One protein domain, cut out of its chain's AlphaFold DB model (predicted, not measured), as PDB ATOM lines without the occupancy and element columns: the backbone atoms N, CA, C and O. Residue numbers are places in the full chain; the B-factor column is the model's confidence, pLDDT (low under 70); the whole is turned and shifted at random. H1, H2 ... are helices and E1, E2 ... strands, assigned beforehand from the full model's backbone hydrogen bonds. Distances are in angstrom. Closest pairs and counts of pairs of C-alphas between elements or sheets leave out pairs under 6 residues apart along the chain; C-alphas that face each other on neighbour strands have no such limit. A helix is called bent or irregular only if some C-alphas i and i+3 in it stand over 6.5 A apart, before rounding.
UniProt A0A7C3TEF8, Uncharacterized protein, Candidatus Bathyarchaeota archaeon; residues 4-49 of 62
ATOM      1  N   SER A   4      80.190 261.918 268.878       56.91
ATOM      2  CA  SER A   4      81.155 261.272 269.784       56.91
ATOM      3  C   SER A   4      82.617 261.383 269.347       56.91
ATOM      4  O   SER A   4      83.503 261.336 270.196       56.91
ATOM      5  N   TRP A   5      82.906 261.515 268.048       49.22
ATOM      6  CA  TRP A   5      84.292 261.546 267.566       49.22
ATOM      7  C   TRP A   5      84.939 262.913 267.794       49.22
ATOM      8  O   TRP A   5      86.083 262.994 268.233       49.22
ATOM      9  N   ILE A   6      84.164 263.982 267.596       60.84
ATOM     10  CA  ILE A   6      84.580 265.365 267.859       60.84
ATOM     11  C   ILE A   6      84.792 265.563 269.365       60.84
ATOM     12  O   ILE A   6      85.829 266.085 269.768       60.84
ATOM     13  N   SER A   7      83.876 265.047 270.194       60.69
ATOM     14  CA  SER A   7      83.994 265.090 271.659       60.69
ATOM     15  C   SER A   7      85.313 264.467 272.155       60.69
ATOM     16  O   SER A   7      86.079 265.089 272.889       60.69
ATOM     17  N   LYS A   8      85.672 263.290 271.623       61.25
ATOM     18  CA  LYS A   8      86.912 262.568 271.967       61.25
ATOM     19  C   LYS A   8      88.191 263.235 271.436       61.25
ATOM     20  O   LYS A   8      89.294 262.946 271.901       61.25
ATOM     21  N   ILE A   9      88.085 264.091 270.417       66.12
ATOM     22  CA  ILE A   9      89.207 264.889 269.894       66.12
ATOM     23  C   ILE A   9      89.451 266.109 270.786       66.12
ATOM     24  O   ILE A   9      90.600 266.393 271.120       66.12
ATOM     25  N   ILE A  10      88.380 266.784 271.206       69.75
ATOM     26  CA  ILE A  10      88.450 267.950 272.093       69.75
ATOM     27  C   ILE A  10      89.057 267.551 273.447       69.75
ATOM     28  O   ILE A  10      89.985 268.208 273.919       69.75
ATOM     29  N   GLU A  11      88.614 266.430 274.020       70.69
ATOM     30  CA  GLU A  11      89.080 265.941 275.326       70.69
ATOM     31  C   GLU A  11      90.588 265.623 275.347       70.69
ATOM     32  O   GLU A  11      91.303 266.008 276.271       70.69
ATOM     33  N   ARG A  12      91.118 265.007 274.280       68.88
ATOM     34  CA  ARG A  12      92.559 264.710 274.161       68.88
ATOM     35  C   ARG A  12      93.415 265.971 274.085       68.88
ATOM     36  O   ARG A  12      94.479 266.020 274.694       68.88
ATOM     37  N   LYS A  13      92.951 266.993 273.364       77.19
ATOM     38  CA  LYS A  13      93.691 268.251 273.203       77.19
ATOM     39  C   LYS A  13      93.738 269.056 274.505       77.19
ATOM     40  O   LYS A  13      94.758 269.669 274.803       77.19
ATOM     41  N   LEU A  14      92.662 269.002 275.293       75.56
ATOM     42  CA  LEU A  14      92.591 269.643 276.607       75.56
ATOM     43  C   LEU A  14      93.595 269.023 277.594       75.56
ATOM     44  O   LEU A  14      94.290 269.744 278.304       75.56
ATOM     45  N   LEU A  15      93.716 267.692 277.601       65.44
ATOM     46  CA  LEU A  15      94.657 266.979 278.472       65.44
ATOM     47  C   LEU A  15      96.127 267.267 278.125       65.44
ATOM     48  O   LEU A  15      96.951 267.403 279.028       65.44
ATOM     49  N   GLU A  16      96.458 267.373 276.837       73.56
ATOM     50  CA  GLU A  16      97.812 267.705 276.370       73.56
ATOM     51  C   GLU A  16      98.233 269.125 276.791       73.56
ATOM     52  O   GLU A  16      99.335 269.317 277.306       73.56
ATOM     53  N   GLU A  17      97.346 270.113 276.642       75.62
ATOM     54  CA  GLU A  17      97.631 271.501 277.033       75.62
ATOM     55  C   GLU A  17      97.816 271.636 278.556       75.62
ATOM     56  O   GLU A  17      98.740 272.304 279.020       75.62
ATOM     57  N   VAL A  18      96.999 270.938 279.356       79.19
ATOM     58  CA  VAL A  18      97.133 270.936 280.824       79.19
ATOM     59  C   VAL A  18      98.475 270.338 281.269       79.19
ATOM     60  O   VAL A  18      99.128 270.904 282.147       79.19
ATOM     61  N   LYS A  19      98.939 269.242 280.649       72.06
ATOM     62  CA  LYS A  19     100.265 268.654 280.942       72.06
ATOM     63  C   LYS A  19     101.406 269.614 280.620       72.06
ATOM     64  O   LYS A  19     102.352 269.727 281.398       72.06
ATOM     65  N   LYS A  20     101.302 270.319 279.491       73.56
ATOM     66  CA  LYS A  20     102.300 271.298 279.053       73.56
ATOM     67  C   LYS A  20     102.406 272.476 280.023       73.56
ATOM     68  O   LYS A  20     103.512 272.910 280.330       73.56
ATOM     69  N   GLN A  21     101.272 272.954 280.531       72.25
ATOM     70  CA  GLN A  21     101.226 274.072 281.476       72.25
ATOM     71  C   GLN A  21     101.749 273.702 282.867       72.25
ATOM     72  O   GLN A  21     102.297 274.557 283.558       72.25
ATOM     73  N   LEU A  22     101.589 272.444 283.287       66.50
ATOM     74  CA  LEU A  22     101.929 272.039 284.648       66.50
ATOM     75  C   LEU A  22     103.401 271.617 284.816       66.50
ATOM     76  O   LEU A  22     103.858 271.566 285.949       66.50
ATOM     77  N   ASN A  23     104.151 271.348 283.734       59.00
ATOM     78  CA  ASN A  23     105.570 270.926 283.745       59.00
ATOM     79  C   ASN A  23     105.917 269.921 284.869       59.00
ATOM     80  O   ASN A  23     106.980 269.979 285.488       59.00
ATOM     81  N   ILE A  24     104.978 269.020 285.172       63.16
ATOM     82  CA  ILE A  24     105.191 267.939 286.128       63.16
ATOM     83  C   ILE A  24     105.766 266.779 285.335       63.16
ATOM     84  O   ILE A  24     105.056 266.082 284.608       63.16
ATOM     85  N   ASP A  25     107.063 266.572 285.502       58.03
ATOM     86  CA  ASP A  25     107.729 265.326 285.159       58.03
ATOM     87  C   ASP A  25     107.234 264.237 286.128       58.03
ATOM     88  O   ASP A  25     107.751 264.049 287.231       58.03
ATOM     89  N   VAL A  26     106.151 263.549 285.749       56.94
ATOM     90  CA  VAL A  26     105.534 262.465 286.545       56.94
ATOM     91  C   VAL A  26     106.522 261.306 286.776       56.94
ATOM     92  O   VAL A  26     106.321 260.492 287.673       56.94
ATOM     93  N   SER A  27     107.636 261.273 286.041       58.56
ATOM     94  CA  SER A  27     108.745 260.335 286.223       58.56
ATOM     95  C   SER A  27     109.524 260.516 287.532       58.56
ATOM     96  O   SER A  27     110.259 259.603 287.905       58.56
ATOM     97  N   LYS A  28     109.333 261.621 288.270       52.09
ATOM     98  CA  LYS A  28     109.925 261.822 289.608       52.09
ATOM     99  C   LYS A  28     108.903 262.009 290.731       52.09
ATOM    100  O   LYS A  28     109.265 262.382 291.846       52.09
ATOM    101  N   VAL A  29     107.627 261.729 290.472       60.31
ATOM    102  CA  VAL A  29     106.643 261.583 291.551       60.31
ATOM    103  C   VAL A  29     106.814 260.173 292.105       60.31
ATOM    104  O   VAL A  29     106.035 259.266 291.820       60.31
ATOM    105  N   GLU A  30     107.901 259.969 292.853       56.09
ATOM    106  CA  GLU A  30     108.025 258.791 293.702       56.09
ATOM    107  C   GLU A  30     106.781 258.760 294.585       56.09
ATOM    108  O   GLU A  30     106.407 259.780 295.169       56.09
ATOM    109  N   ALA A  31     106.093 257.619 294.593       55.72
ATOM    110  CA  ALA A  31     104.879 257.409 295.355       55.72
ATOM    111  C   ALA A  31     105.148 257.750 296.826       55.72
ATOM    112  O   ALA A  31     105.645 256.925 297.590       55.72
ATOM    113  N   VAL A  32     104.850 258.991 297.216       55.56
ATOM    114  CA  VAL A  32     104.823 259.390 298.613       55.56
ATOM    115  C   VAL A  32     103.697 258.564 299.213       55.56
ATOM    116  O   VAL A  32     102.517 258.770 298.929       55.56
ATOM    117  N   ASP A  33     104.077 257.539 299.968       57.94
ATOM    118  CA  ASP A  33     103.153 256.742 300.750       57.94
ATOM    119  C   ASP A  33     102.562 257.669 301.819       57.94
ATOM    120  O   ASP A  33     103.120 257.877 302.896       57.94
ATOM    121  N   VAL A  34     101.435 258.301 301.477       60.66
ATOM    122  CA  VAL A  34     100.726 259.291 302.309       60.66
ATOM    123  C   VAL A  34     100.341 258.699 303.674       60.66
ATOM    124  O   VAL A  34     100.056 259.434 304.616       60.66
ATOM    125  N   LYS A  35     100.374 257.367 303.816       63.38
ATOM    126  CA  LYS A  35     100.124 256.654 305.074       63.38
ATOM    127  C   LYS A  35     101.226 256.850 306.118       63.38
ATOM    128  O   LYS A  35     100.960 256.642 307.296       63.38
ATOM    129  N   ASN A  36     102.419 257.288 305.722       76.00
ATOM    130  CA  ASN A  36     103.553 257.494 306.618       76.00
ATOM    131  C   ASN A  36     103.935 258.975 306.741       76.00
ATOM    132  O   ASN A  36     105.113 259.320 306.719       76.00
ATOM    133  N   LEU A  37     102.957 259.870 306.884       84.69
ATOM    134  CA  LEU A  37     103.194 261.277 307.219       84.69
ATOM    135  C   LEU A  37     102.807 261.542 308.683       84.69
ATOM    136  O   LEU A  37     101.721 261.180 309.125       84.69
ATOM    137  N   ARG A  38     103.695 262.194 309.438       87.81
ATOM    138  CA  ARG A  38     103.477 262.674 310.812       87.81
ATOM    139  C   ARG A  38     103.705 264.178 310.898       87.81
ATOM    140  O   ARG A  38     104.458 264.741 310.109       87.81
ATOM    141  N   GLN A  39     103.100 264.838 311.877       90.62
ATOM    142  CA  GLN A  39     103.371 266.252 312.131       90.62
ATOM    143  C   GLN A  39     104.531 266.432 313.109       90.62
ATOM    144  O   GLN A  39     104.683 265.691 314.083       90.62
ATOM    145  N   CYS A  40     105.344 267.456 312.863       91.31
ATOM    146  CA  CYS A  40     106.336 267.908 313.820       91.31
ATOM    147  C   CYS A  40     105.650 268.386 315.101       91.31
ATOM    148  O   CYS A  40     104.828 269.295 315.054       91.31
ATOM    149  N   ARG A  41     106.076 267.883 316.259       90.44
ATOM    150  CA  ARG A  41     105.600 268.367 317.568       90.44
ATOM    151  C   ARG A  41     106.063 269.795 317.894       90.44
ATOM    152  O   ARG A  41     105.547 270.409 318.814       90.44
ATOM    153  N   PHE A  42     107.067 270.299 317.170       92.19
ATOM    154  CA  PHE A  42     107.719 271.578 317.455       92.19
ATOM    155  C   PHE A  42     107.301 272.694 316.494       92.19
ATOM    156  O   PHE A  42     107.077 273.816 316.930       92.19
ATOM    157  N   CYS A  43     107.224 272.407 315.190       93.44
ATOM    158  CA  CYS A  43     106.885 273.401 314.163       93.44
ATOM    159  C   CYS A  43     105.605 273.078 313.383       93.44
ATOM    160  O   CYS A  43     105.249 273.820 312.477       93.44
ATOM    161  N   HIS A  44     104.942 271.960 313.695       91.81
ATOM    162  CA  HIS A  44     103.729 271.470 313.029       91.81
ATOM    163  C   HIS A  44     103.836 271.165 311.525       91.81
ATOM    164  O   HIS A  44     102.836 270.796 310.910       91.81
ATOM    165  N   SER A  45     105.040 271.218 310.943       90.75
ATOM    166  CA  SER A  45     105.276 270.800 309.558       90.75
ATOM    167  C   SER A  45     104.972 269.316 309.355       90.75
ATOM    168  O   SER A  45     105.213 268.503 310.249       90.75
ATOM    169  N   THR A  46     104.502 268.960 308.163       90.31
ATOM    170  CA  THR A  46     104.305 267.572 307.727       90.31
ATOM    171  C   THR A  46     105.651 266.925 307.408       90.31
ATOM    172  O   THR A  46     106.453 267.486 306.664       90.31
ATOM    173  N   ILE A  47     105.916 265.754 307.978       89.19
ATOM    174  CA  ILE A  47     107.196 265.045 307.879       89.19
ATOM    175  C   ILE A  47     106.925 263.571 307.608       89.19
ATOM    176  O   ILE A  47     106.054 262.980 308.237       89.19
ATOM    177  N   SER A  48     107.709 262.941 306.740       85.75
ATOM    178  CA  SER A  48     107.682 261.484 306.599       85.75
ATOM    179  C   SER A  48     108.055 260.795 307.921       85.75
ATOM    180  O   SER A  48     109.028 261.168 308.580       85.75
ATOM    181  N   ALA A  49     107.278 259.793 308.325       79.19
ATOM    182  CA  ALA A  49     107.359 259.114 309.617       79.19
ATOM    183  C   ALA A  49     108.710 258.420 309.868       79.19
ATOM    184  O   ALA A  49     109.080 258.240 311.023       79.19
TER     185      ALA A  49
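Overview. This is residues 4 to 49 of the 62 residues of an uncharacterized protein of Candidatus Bathyarchaeota archaeon (UniProt A0A7C3TEF8). A long free helix, H1, and a small two-stranded hairpin, E1 and E2, stand at opposite ends of a stretched-out chain, joined by a long strip, residues 23 to 36, with no named element. Residues 4 to 31 stand free, and the C-alphas outline a rod of 55 by 20 by 18 A. The printed part has 46 residues, with one named helix and two named strands in the order H1, E1, E2, the strands antiparallel in one sheet. The class is mixed, helices and strands, and the whole is extended, with a radius of gyration of the C-alphas of 18.3 A.

Arrangement. H1, residues 4 to 22, is not bent, and 14 of its 15 O i to N i+4 pairs are within hydrogen-bond range. A long link of 14 residues joins it to E1, residues 37 to 39. E1 and E2, residues 46 to 48, form a hairpin, antiparallel with 135 degrees between their directions. Their C-alphas 37 and 48 face each other at 4.5 A, and C-alphas 39 and 46 at 4.7 A. N 38 and O 47 are within hydrogen-bond range at 2.8 A, as are N 47 and O 38 at 2.8 A. H1 and E2 are apart.

Along the chain. H1 begins at C-alpha 4, at (81.155, 261.272, 269.784), and ends at C-alpha 22, at (101.929, 272.039, 284.648), 27.7 A from first to last C-alpha. E1 spans 7.0 A and E2 7.1 A in the same measure. E2 ends at C-alpha 48, at (107.682, 261.484, 306.599).

Size, cuts and confidence. The two C-alphas farthest apart, those of Trp 5 and Phe 42, are 56.0 A apart. The printed part has no cut. The link from E1 to E2 is short, with 6 residues. The mean pLDDT of the printed part is 71.4; residues 4 to 10, 12, 15 and 22 to 35 are under 70.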